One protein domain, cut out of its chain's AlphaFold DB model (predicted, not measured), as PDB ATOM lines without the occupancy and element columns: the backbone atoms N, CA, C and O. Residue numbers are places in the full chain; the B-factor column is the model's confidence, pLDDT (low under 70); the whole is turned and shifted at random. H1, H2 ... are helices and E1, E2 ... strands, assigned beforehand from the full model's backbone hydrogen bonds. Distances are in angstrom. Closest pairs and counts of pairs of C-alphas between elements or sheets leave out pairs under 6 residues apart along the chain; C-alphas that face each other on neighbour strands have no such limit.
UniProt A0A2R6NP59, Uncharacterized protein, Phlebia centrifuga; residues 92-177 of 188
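Overview. This is residues 92 to 177 of the 188 residues of an uncharacterized protein of Phlebia centrifuga (UniProt A0A2R6NP59). One strongly twisted and curled sheet makes an elongated body, with E1, E2 and the long strand E3 as an antiparallel three-strand part, E3 pairing with E2 along its residues 110 to 117 and with E5 along its residues 116 to 119, and E4 on the other side of E5. Three short helices lie round it: H3 packs along the first part of E3, H2 is next to H3, and H1 grazes the sheet near the other end of E3. The printed part has 86 residues with five named strands and three named helices, in the order E1 E2 E3 E4 H1 E5 H2 H3; the sheet runs E1, E2, E3, E5, E4 and is mixed, and the class is mixed, helices and strands. The whole is loose, with a radius of gyration of the C-alphas of 15.0 A and spans of 43 by 27 by 18 A.

Along the chain. E1, residues 92 to 97, is 16.6 A long and begins at C-alpha 92 (16.911, 57.326, 192.168). E2, residues 100 to 107, is 23.2 A long. E3, residues 110 to 119, is the longest strand at 29.9 A and ends at C-alpha 119 (12.559, 49.375, 211.103). E4, residues 134 to 138, measures 13.2 A, H1, residues 144 to 148, 5.7 A, and E5, residues 152 to 156, 13.7 A. H2, residues 158 to 161, measures 5.1 A. H3, residues 171 to 176, measures 8.8 A and ends at C-alpha 176 (9.456, 50.504, 181.161).

Arrangement. E1, E2 and E3 form a meander, each strand the antiparallel neighbour of the one before, through two hairpins. N 95 and O 102 are 2.9 A apart between E1 and E2, and N 103 and O 114 2.9 A between E2 and E3. E3 and E5 are antiparallel at 142 degrees, with N 117 and O 155 at 2.8 A. E5 and E4 are parallel at 21 degrees, with N 137 and O 154 at 2.8 A. E4, H1 and E5 are a strand-helix-strand unit, two parallel neighbour strands with a helix between, and its crossover is right-handed. H3 is on the sheet at a height of 5.5 A, over E3 and along the strands at 22 degrees on the local plane; the closest C-alphas, of Gly 112 and Ala 171, are 4.0 A apart. H2 is on the sheet at a height of 4.5 A, over none of the strands, and only just touches H3, with 3 pairs of C-alphas within 8 A, the closest Val 161 and Ala 171 at 4.8 A. H1 only grazes the sheet, with residues 144 to 147, and is apart from H2 and H3. In H1 and H3 every O i to N i+4 pair is within hydrogen-bond range; H2 is too short for such a pair.

Size, cuts and confidence. The C-alphas farthest apart, of Arg 129 and Thr 166, are 46.2 A from each other. The printed part has no cut. The link from E3 to E4, residues 120 to 133, is long. The mean pLDDT of the printed part is 91.6, and no printed residue is under 70.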
ATOM      1  N   VAL A  92      17.683  57.728 190.987       97.25
ATOM      2  CA  VAL A  92      16.911  57.326 192.168       97.25
ATOM      3  C   VAL A  92      16.871  58.478 193.165       97.25
ATOM      4  O   VAL A  92      17.907  59.019 193.553       97.25
ATOM      5  N   ARG A  93      15.666  58.839 193.609       97.44
ATOM      6  CA  ARG A  93      15.431  59.800 194.687       97.44
ATOM      7  C   ARG A  93      14.668  59.122 195.814       97.44
ATOM      8  O   ARG A  93      13.622  58.527 195.578       97.44
ATOM      9  N   THR A  94      15.143  59.306 197.042       96.88
ATOM     10  CA  THR A  94      14.500  58.741 198.233       96.88
ATOM     11  C   THR A  94      14.200  59.827 199.257       96.88
ATOM     12  O   THR A  94      15.059  60.654 199.564       96.88
ATOM     13  N   VAL A  95      12.988  59.814 199.812       96.75
ATOM     14  CA  VAL A  95      12.593  60.657 200.951       96.75
ATOM     15  C   VAL A  95      12.207  59.758 202.112       96.75
ATOM     16  O   VAL A  95      11.389  58.860 201.949       96.75
ATOM     17  N   ARG A  96      12.783  60.006 203.292       94.25
ATOM     18  CA  ARG A  96      12.413  59.295 204.519       94.25
ATOM     19  C   ARG A  96      11.457  60.136 205.355       94.25
ATOM     20  O   ARG A  96      11.749  61.291 205.655       94.25
ATOM     21  N   THR A  97      10.344  59.553 205.781       92.25
ATOM     22  CA  THR A  97       9.363  60.181 206.674       92.25
ATOM     23  C   THR A  97       8.817  59.132 207.636       92.25
ATOM     24  O   THR A  97       8.233  58.151 207.202       92.25
ATOM     25  N   ASN A  98       9.033  59.319 208.944       89.50
ATOM     26  CA  ASN A  98       8.515  58.442 210.010       89.50
ATOM     27  C   ASN A  98       8.763  56.935 209.793       89.50
ATOM     28  O   ASN A  98       7.880  56.117 210.008       89.50
ATOM     29  N   GLY A  99       9.968  56.564 209.348       89.12
ATOM     30  CA  GLY A  99      10.317  55.162 209.075       89.12
ATOM     31  C   GLY A  99       9.961  54.690 207.665       89.12
ATOM     32  O   GLY A  99      10.591  53.761 207.181       89.12
ATOM     33  N   THR A 100       9.077  55.380 206.948       95.81
ATOM     34  CA  THR A 100       8.767  55.091 205.544       95.81
ATOM     35  C   THR A 100       9.775  55.761 204.610       95.81
ATOM     36  O   THR A 100      10.160  56.915 204.805       95.81
ATOM     37  N   LEU A 101      10.209  55.032 203.591       96.94
ATOM     38  CA  LEU A 101      11.018  55.477 202.467       96.94
ATOM     39  C   LEU A 101      10.107  55.571 201.243       96.94
ATOM     40  O   LEU A 101       9.584  54.557 200.795       96.94
ATOM     41  N   VAL A 102       9.945  56.770 200.696       97.31
ATOM     42  CA  VAL A 102       9.328  56.983 199.382       97.31
ATOM     43  C   VAL A 102      10.450  56.968 198.357       97.31
ATOM     44  O   VAL A 102      11.316  57.849 198.387       97.31
ATOM     45  N   ILE A 103      10.467  55.955 197.495       97.75
ATOM     46  CA  ILE A 103      11.514  55.722 196.499       97.75
ATOM     47  C   ILE A 103      10.928  56.032 195.128       97.75
ATOM     48  O   ILE A 103       9.948  55.415 194.719       97.75
ATOM     49  N   THR A 104      11.534  56.976 194.418       97.94
ATOM     50  CA  THR A 104      11.159  57.353 193.054       97.94
ATOM     51  C   THR A 104      12.330  57.075 192.125       97.94
ATOM     52  O   THR A 104      13.435  57.575 192.352       97.94
ATOM     53  N   VAL A 105      12.088  56.300 191.072       97.44
ATOM     54  CA  VAL A 105      13.063  56.011 190.013       97.44
ATOM     55  C   VAL A 105      12.619  56.736 188.750       97.44
ATOM     56  O   VAL A 105      11.423  56.862 188.486       97.44
ATOM     57  N   SER A 106      13.557  57.285 187.985       96.69
ATOM     58  CA  SER A 106      13.251  57.994 186.739       96.69
ATOM     59  C   SER A 106      14.275  57.697 185.655       96.69
ATOM     60  O   SER A 106      15.473  57.651 185.929       96.69
ATOM     61  N   VAL A 107      13.803  57.524 184.421       94.12
ATOM     62  CA  VAL A 107      14.624  57.294 183.226       94.12
ATOM     63  C   VAL A 107      13.849  57.733 181.988       94.12
ATOM     64  O   VAL A 107      12.641  57.537 181.899       94.12
ATOM     65  N   GLY A 108      14.519  58.378 181.028       90.25
ATOM     66  CA  GLY A 108      13.903  58.712 179.736       90.25
ATOM     67  C   GLY A 108      12.631  59.573 179.816       90.25
ATOM     68  O   GLY A 108      11.778  59.471 178.942       90.25
ATOM     69  N   GLY A 109      12.477  60.394 180.862       92.50
ATOM     70  CA  GLY A 109      11.281  61.219 181.081       92.50
ATOM     71  C   GLY A 109      10.097  60.489 181.727       92.50
ATOM     72  O   GLY A 109       9.079  61.126 181.990       92.50
ATOM     73  N   LYS A 110      10.229  59.192 182.020       95.38
ATOM     74  CA  LYS A 110       9.272  58.405 182.804       95.38
ATOM     75  C   LYS A 110       9.730  58.298 184.256       95.38
ATOM     76  O   LYS A 110      10.925  58.391 184.552       95.38
ATOM     77  N   SER A 111       8.778  58.088 185.159       96.50
ATOM     78  CA  SER A 111       9.042  57.894 186.580       96.50
ATOM     79  C   SER A 111       8.028  56.951 187.204       96.50
ATOM     80  O   SER A 111       6.848  57.042 186.883       96.50
ATOM     81  N   GLY A 112       8.480  56.146 188.153       96.69
ATOM     82  CA  GLY A 112       7.655  55.264 188.974       96.69
ATOM     83  C   GLY A 112       8.090  55.381 190.426       96.69
ATOM     84  O   GLY A 112       9.248  55.705 190.718       96.69
ATOM     85  N   SER A 113       7.153  55.172 191.346       97.19
ATOM     86  CA  SER A 113       7.402  55.341 192.773       97.19
ATOM     87  C   SER A 113       6.761  54.223 193.577       97.19
ATOM     88  O   SER A 113       5.633  53.833 193.304       97.19
ATOM     89  N   PHE A 114       7.467  53.759 194.600       96.81
ATOM     90  CA  PHE A 114       6.962  52.787 195.564       96.81
ATOM     91  C   PHE A 114       7.491  53.118 196.960       96.81
ATOM     92  O   PHE A 114       8.444  53.891 197.120       96.81
ATOM     93  N   ASN A 115       6.856  52.541 197.975       96.62
ATOM     94  CA  ASN A 115       7.232  52.756 199.364       96.62
ATOM     95  C   ASN A 115       7.927  51.525 199.946       96.62
ATOM     96  O   ASN A 115       7.604  50.388 199.609       96.62
ATOM     97  N   ALA A 116       8.835  51.773 200.882       96.12
ATOM     98  CA  ALA A 116       9.398  50.761 201.764       96.12
ATOM     99  C   ALA A 116       9.334  51.243 203.219       96.12
ATOM    100  O   ALA A 116       9.396  52.443 203.479       96.12
ATOM    101  N   THR A 117       9.249  50.338 204.182       95.00
ATOM    102  CA  THR A 117       9.298  50.651 205.615       95.00
ATOM    103  C   THR A 117      10.643  50.218 206.166       95.00
ATOM    104  O   THR A 117      11.059  49.099 205.912       95.00
ATOM    105  N   LEU A 118      11.330  51.094 206.900       93.69
ATOM    106  CA  LEU A 118      12.597  50.822 207.579       93.69
ATOM    107  C   LEU A 118      12.392  50.808 209.093       93.69
ATOM    108  O   LEU A 118      12.159  51.851 209.714       93.69
ATOM    109  N   GLU A 119      12.607  49.639 209.674       92.88
ATOM    110  CA  GLU A 119      12.559  49.375 211.103       92.88
ATOM    111  C   GLU A 119      13.969  49.155 211.650       92.88
ATOM    112  O   GLU A 119      14.795  48.447 211.069       92.88
ATOM    113  N   LEU A 120      14.268  49.810 212.771       93.12
ATOM    114  CA  LEU A 120      15.561  49.701 213.442       93.12
ATOM    115  C   LEU A 120      15.496  48.640 214.546       93.12
ATOM    116  O   LEU A 120      14.439  48.471 215.157       93.12
ATOM    117  N   PRO A 121      16.608  47.942 214.826       93.56
ATOM    118  CA  PRO A 121      16.632  46.914 215.853       93.56
ATOM    119  C   PRO A 121      16.320  47.488 217.233       93.56
ATOM    120  O   PRO A 121      16.660  48.628 217.548       93.56
ATOM    121  N   THR A 122      15.709  46.667 218.082       89.12
ATOM    122  CA  THR A 122      15.314  47.062 219.443       89.12
ATOM    123  C   THR A 122      16.377  46.720 220.485       89.12
ATOM    124  O   THR A 122      16.417  47.336 221.547       89.12
ATOM    125  N   SER A 123      17.262  45.761 220.190       86.88
ATOM    126  CA  SER A 123      18.324  45.316 221.102       86.88
ATOM    127  C   SER A 123      19.594  46.174 221.053       86.88
ATOM    128  O   SER A 123      20.434  46.073 221.949       86.88
ATOM    129  N   ILE A 124      19.752  47.022 220.030       89.94
ATOM    130  CA  ILE A 124      20.923  47.885 219.833       89.94
ATOM    131  C   ILE A 124      20.475  49.248 219.304       89.94
ATOM    132  O   ILE A 124      19.751  49.321 218.319       89.94
ATOM    133  N   ASP A 125      20.988  50.327 219.897       90.81
ATOM    134  CA  ASP A 125      20.791  51.681 219.373       90.81
ATOM    135  C   ASP A 125      21.633  51.915 218.101       90.81
ATOM    136  O   ASP A 125      22.874  51.972 218.146       90.81
ATOM    137  N   ALA A 126      20.940  51.999 216.963       91.88
ATOM    138  CA  ALA A 126      21.513  52.214 215.641       91.88
ATOM    139  C   ALA A 126      21.694  53.713 215.371       91.88
ATOM    140  O   ALA A 126      20.735  54.479 215.303       91.88
ATOM    141  N   THR A 127      22.938  54.137 215.145       91.06
ATOM    142  CA  THR A 127      23.276  55.547 214.883       91.06
ATOM    143  C   THR A 127      24.180  55.662 213.658       91.06
ATOM    144  O   THR A 127      24.814  54.678 213.277       91.06
ATOM    145  N   PRO A 128      24.363  56.857 213.065       89.38
ATOM    146  CA  PRO A 128      25.328  57.037 211.976       89.38
ATOM    147  C   PRO A 128      26.766  56.623 212.335       89.38
ATOM    148  O   PRO A 128      27.552  56.293 211.454       89.38
ATOM    149  N   ARG A 129      27.123  56.627 213.629       93.81
ATOM    150  CA  ARG A 129      28.436  56.180 214.128       93.81
ATOM    151  C   ARG A 129      28.466  54.700 214.519       93.81
ATOM    152  O   ARG A 129      29.540  54.163 214.768       93.81
ATOM    153  N   ARG A 130      27.301  54.056 214.608       92.06
ATOM    154  CA  ARG A 130      27.109  52.642 214.953       92.06
ATOM    155  C   ARG A 130      26.072  52.047 213.994       92.06
ATOM    156  O   ARG A 130      24.941  51.799 214.417       92.06
ATOM    157  N   PRO A 131      26.412  51.915 212.699       94.69
ATOM    158  CA  PRO A 131      25.499  51.338 211.730       94.69
ATOM    159  C   PRO A 131      25.237  49.871 212.068       94.69
ATOM    160  O   PRO A 131      26.097  49.178 212.613       94.69
ATOM    161  N   VAL A 132      24.043  49.413 211.718       95.88
ATOM    162  CA  VAL A 132      23.607  48.026 211.882       95.88
ATOM    163  C   VAL A 132      23.392  47.400 210.504       95.88
ATOM    164  O   VAL A 132      23.110  48.129 209.547       95.88
ATOM    165  N   PRO A 133      23.537  46.073 210.367       95.81
ATOM    166  CA  PRO A 133      23.148  45.385 209.143       95.81
ATOM    167  C   PRO A 133      21.652  45.572 208.867       95.81
ATOM    168  O   PRO A 133      20.859  45.758 209.791       95.81
ATOM    169  N   VAL A 134      21.279  45.500 207.590       94.44
ATOM    170  CA  VAL A 134      19.895  45.622 207.123       94.44
ATOM    171  C   VAL A 134      19.549  44.390 206.294       94.44
ATOM    172  O   VAL A 134      20.330  43.994 205.428       94.44
ATOM    173  N   VAL A 135      18.375  43.816 206.530       94.31
ATOM    174  CA  VAL A 135      17.740  42.836 205.641       94.31
ATOM    175  C   VAL A 135      16.645  43.541 204.853       94.31
ATOM    176  O   VAL A 135      15.906  44.341 205.418       94.31
ATOM    177  N   ILE A 136      16.553  43.263 203.553       93.94
ATOM    178  CA  ILE A 136      15.476  43.759 202.692       93.94
ATOM    179  C   ILE A 136      14.550  42.581 202.391       93.94
ATOM    180  O   ILE A 136      15.012  41.555 201.893       93.94
ATOM    181  N   SER A 137      13.267  42.743 202.690       92.00
ATOM    182  CA  SER A 137      12.212  41.769 202.444       92.00
ATOM    183  C   SER A 137      11.228  42.303 201.412       92.00
ATOM    184  O   SER A 137      10.704  43.413 201.531       92.00
ATOM    185  N   ALA A 138      10.987  41.475 200.407       88.69
ATOM    186  CA  ALA A 138       9.916  41.615 199.441       88.69
ATOM    187  C   ALA A 138       8.678  40.928 200.043       88.69
ATOM    188  O   ALA A 138       8.651  39.707 200.140       88.69
ATOM    189  N   GLY A 139       7.702  41.700 200.530       80.31
ATOM    190  CA  GLY A 139       6.524  41.171 201.227       80.31
ATOM    191  C   GLY A 139       6.662  41.045 202.753       80.31
ATOM    192  O   GLY A 139       7.659  41.454 203.360       80.31
ATOM    193  N   GLY A 140       5.597  40.533 203.381       73.38
ATOM    194  CA  GLY A 140       5.465  40.438 204.839       73.38
ATOM    195  C   GLY A 140       6.349  39.346 205.443       73.38
ATOM    196  O   GLY A 140       6.325  38.203 204.996       73.38
ATOM    197  N   GLN A 141       7.101  39.689 206.489       72.75
ATOM    198  CA  GLN A 141       8.073  38.816 207.147       72.75
ATOM    199  C   GLN A 141       7.787  38.758 208.660       72.75
ATOM    200  O   GLN A 141       7.037  39.565 209.201       72.75
ATOM    201  N   ASN A 142       8.352  37.773 209.368       75.50
ATOM    202  CA  ASN A 142       8.400  37.821 210.830       75.50
ATOM    203  C   ASN A 142       9.570  38.705 211.282       75.50
ATOM    204  O   ASN A 142      10.723  38.267 211.315       75.50
ATOM    205  N   ASP A 143       9.249  39.936 211.658       78.06
ATOM    206  CA  ASP A 143      10.228  40.994 211.929       78.06
ATOM    207  C   ASP A 143      11.010  40.761 213.236       78.06
ATOM    208  O   ASP A 143      12.140  41.226 213.407       78.06
ATOM    209  N   THR A 144      10.451  39.953 214.148       77.06
ATOM    210  CA  THR A 144      10.995  39.713 215.498       77.06
ATOM    211  C   THR A 144      12.395  39.100 215.466       77.06
ATOM    212  O   THR A 144      13.246  39.452 216.285       77.06
ATOM    213  N   VAL A 145      12.650  38.194 214.515       83.06
ATOM    214  CA  VAL A 145      13.944  37.500 214.399       83.06
ATOM    215  C   VAL A 145      15.058  38.484 214.043       83.06
ATOM    216  O   VAL A 145      16.147  38.408 214.604       83.06
ATOM    217  N   PHE A 146      14.787  39.443 213.158       89.88
ATOM    218  CA  PHE A 146      15.795  40.402 212.708       89.88
ATOM    219  C   PHE A 146      16.021  41.495 213.748       89.88
ATOM    220  O   PHE A 146      17.141  41.677 214.238       89.88
ATOM    221  N   LEU A 147      14.940  42.163 214.155       91.94
ATOM    222  CA  LEU A 147      15.014  43.329 215.034       91.94
ATOM    223  C   LEU A 147      15.559  42.964 216.424       91.94
ATOM    224  O   LEU A 147      16.314  43.742 217.013       91.94
ATOM    225  N   GLY A 148      15.240  41.765 216.929       89.94
ATOM    226  CA  GLY A 148      15.763  41.250 218.199       89.94
ATOM    227  C   GLY A 148      17.255  40.898 218.151       89.94
ATOM    228  O   GLY A 148      17.965  41.070 219.143       89.94
ATOM    229  N   SER A 149      17.768  40.475 216.994       91.06
ATOM    230  CA  SER A 149      19.184  40.126 216.795       91.06
ATOM    231  C   SER A 149      20.088  41.316 216.446       91.06
ATOM    232  O   SER A 149      21.260  41.114 216.134       91.06
ATOM    233  N   GLY A 150      19.586  42.553 216.509       93.56
ATOM    234  CA  GLY A 150      20.392  43.738 216.201       93.56
ATOM    235  C   GLY A 150      20.476  44.059 214.705       93.56
ATOM    236  O   GLY A 150      21.362  44.806 214.295       93.56
ATOM    237  N   VAL A 151      19.578  43.494 213.891       94.56
ATOM    238  CA  VAL A 151      19.505  43.689 212.437       94.56
ATOM    239  C   VAL A 151      18.288  44.555 212.115       94.56
ATOM    240  O   VAL A 151      17.189  44.273 212.580       94.56
ATOM    241  N   ALA A 152      18.473  45.615 211.333       94.56
ATOM    242  CA  ALA A 152      17.371  46.422 210.821       94.56
ATOM    243  C   ALA A 152      16.636  45.687 209.693       94.56
ATOM    244  O   ALA A 152      17.229  44.882 208.971       94.56
ATOM    245  N   LEU A 153      15.363  46.010 209.504       93.94
ATOM    246  CA  LEU A 153      14.532  45.408 208.472       93.94
ATOM    247  C   LEU A 153      13.964  46.490 207.557       93.94
ATOM    248  O   LEU A 153      13.457  47.508 208.021       93.94
ATOM    249  N   VAL A 154      14.071  46.266 206.252       94.50
ATOM    250  CA  VAL A 154      13.380  47.042 205.228       94.50
ATOM    251  C   VAL A 154      12.362  46.139 204.558       94.50
ATOM    252  O   VAL A 154      12.743  45.119 203.995       94.50
ATOM    253  N   THR A 155      11.092  46.513 204.576       94.31
ATOM    254  CA  THR A 155      10.024  45.784 203.883       94.31
ATOM    255  C   THR A 155       9.435  46.648 202.778       94.31
ATOM    256  O   THR A 155       9.290  47.858 202.940       94.31
ATOM    257  N   PHE A 156       9.102  46.057 201.636       94.44
ATOM    258  CA  PHE A 156       8.333  46.728 200.589       94.44
ATOM    259  C   PHE A 156       7.318  45.763 199.984       94.44
ATOM    260  O   PHE A 156       7.491  44.544 200.047       94.44
ATOM    261  N   ASN A 157       6.253  46.309 199.406       92.50
ATOM    262  CA  ASN A 157       5.259  45.516 198.700       92.50
ATOM    263  C   ASN A 157       5.706  45.309 197.250       92.50
ATOM    264  O   ASN A 157       5.889  46.280 196.513       92.50
ATOM    265  N   VAL A 158       5.871  44.051 196.839       91.19
ATOM    266  CA  VAL A 158       6.277  43.710 195.469       91.19
ATOM    267  C   VAL A 158       5.241  44.183 194.459       91.19
ATOM    268  O   VAL A 158       5.626  44.697 193.414       91.19
ATOM    269  N   GLY A 159       3.951  44.141 194.805       92.00
ATOM    270  CA  GLY A 159       2.875  44.599 193.932       92.00
ATOM    271  C   GLY A 159       2.949  46.086 193.566       92.00
ATOM    272  O   GLY A 159       2.540  46.466 192.471       92.00
ATOM    273  N   ASP A 160       3.533  46.917 194.436       94.19
ATOM    274  CA  ASP A 160       3.750  48.345 194.158       94.19
ATOM    275  C   ASP A 160       4.948  48.565 193.210       94.19
ATOM    276  O   ASP A 160       5.057  49.604 192.555       94.19
ATOM    277  N   VAL A 161       5.859  47.589 193.125       94.50
ATOM    278  CA  VAL A 161       7.032  47.617 192.241       94.50
ATOM    279  C   VAL A 161       6.694  46.998 190.891       94.50
ATOM    280  O   VAL A 161       6.854  47.652 189.866       94.50
ATOM    281  N   ALA A 162       6.229  45.756 190.887       92.00
ATOM    282  CA  ALA A 162       5.799  45.018 189.713       92.00
ATOM    283  C   ALA A 162       4.698  44.038 190.135       92.00
ATOM    284  O   ALA A 162       4.963  43.017 190.763       92.00
ATOM    285  N   ALA A 163       3.454  44.376 189.811       89.31
ATOM    286  CA  ALA A 163       2.289  43.579 190.158       89.31
ATOM    287  C   ALA A 163       2.329  42.197 189.495       89.31
ATOM    288  O   ALA A 163       2.392  42.100 188.268       89.31
ATOM    289  N   ASP A 164       2.204  41.144 190.307       85.75
ATOM    290  CA  ASP A 164       1.893  39.794 189.837       85.75
ATOM    291  C   ASP A 164       0.403  39.715 189.471       85.75
ATOM    292  O   ASP A 164      -0.478  39.450 190.291       85.75
ATOM    293  N   SER A 165       0.098  40.104 188.236       82.50
ATOM    294  CA  SER A 165      -1.262  40.220 187.724       82.50
ATOM    295  C   SER A 165      -1.277  40.085 186.207       82.50
ATOM    296  O   SER A 165      -0.307  40.381 185.514       82.50
ATOM    297  N   THR A 166      -2.436  39.710 185.665       82.94
ATOM    298  CA  THR A 166      -2.680  39.723 184.212       82.94
ATOM    299  C   THR A 166      -2.636  41.130 183.610       82.94
ATOM    300  O   THR A 166      -2.500  41.277 182.398       82.94
ATOM    301  N   THR A 167      -2.755  42.168 184.444       84.44
ATOM    302  CA  THR A 167      -2.553  43.565 184.049       84.44
ATOM    303  C   THR A 167      -1.239  44.067 184.653       84.44
ATOM    304  O   THR A 167      -1.169  44.179 185.880       84.44
ATOM    305  N   PRO A 168      -0.220  44.391 183.833       84.81
ATOM    306  CA  PRO A 168       1.026  44.978 184.319       84.81
ATOM    307  C   PRO A 168       0.770  46.275 185.095       84.81
ATOM    308  O   PRO A 168       0.007  47.131 184.643       84.81
ATOM    309  N   GLY A 169       1.413  46.438 186.250       90.19
ATOM    310  CA  GLY A 169       1.264  47.630 187.086       90.19
ATOM    311  C   GLY A 169       2.358  47.758 188.143       90.19
ATOM    312  O   GLY A 169       3.068  46.797 188.427       90.19
ATOM    313  N   GLY A 170       2.506  48.953 188.708       94.50
ATOM    314  CA  GLY A 170       3.574  49.279 189.654       94.50
ATOM    315  C   GLY A 170       4.722  50.044 189.000       94.50
ATOM    316  O   GLY A 170       4.790  50.193 187.776       94.50
ATOM    317  N   ALA A 171       5.637  50.530 189.838       95.81
ATOM    318  CA  ALA A 171       6.693  51.453 189.439       95.81
ATOM    319  C   ALA A 171       7.523  50.952 188.244       95.81
ATOM    320  O   ALA A 171       7.864  51.736 187.365       95.81
ATOM    321  N   PHE A 172       7.829  49.657 188.168       93.44
ATOM    322  CA  PHE A 172       8.590  49.073 187.065       93.44
ATOM    323  C   PHE A 172       7.906  49.280 185.708       93.44
ATOM    324  O   PHE A 172       8.550  49.698 184.745       93.44
ATOM    325  N   TRP A 173       6.597  49.046 185.631       92.19
ATOM    326  CA  TRP A 173       5.840  49.198 184.388       92.19
ATOM    327  C   TRP A 173       5.565  50.668 184.050       92.19
ATOM    328  O   TRP A 173       5.542  51.024 182.868       92.19
ATOM    329  N   ASP A 174       5.477  51.544 185.055       94.19
ATOM    330  CA  ASP A 174       5.464  52.997 184.839       94.19
ATOM    331  C   ASP A 174       6.761  53.479 184.163       94.19
ATOM    332  O   ASP A 174       6.726  54.365 183.303       94.19
ATOM    333  N   LEU A 175       7.910  52.873 184.498       92.56
ATOM    334  CA  LEU A 175       9.200  53.180 183.870       92.56
ATOM    335  C   LEU A 175       9.348  52.567 182.474       92.56
ATOM    336  O   LEU A 175       9.805  53.248 181.556       92.56
ATOM    337  N   TYR A 176       8.995  51.296 182.307       90.81
ATOM    338  CA  TYR A 176       9.456  50.504 181.161       90.81
ATOM    339  C   TYR A 176       8.354  50.019 180.215       90.81
ATOM    340  O   TYR A 176       8.627  49.288 179.267       90.81
ATOM    341  N   SER A 177       7.108  50.453 180.408       87.44
ATOM    342  CA  SER A 177       6.012  50.161 179.474       87.44
ATOM    343  C   SER A 177       6.380  50.470 178.013       87.44
ATOM    344  O   SER A 177       6.777  51.589 177.677       87.44
TER     345      SER A 177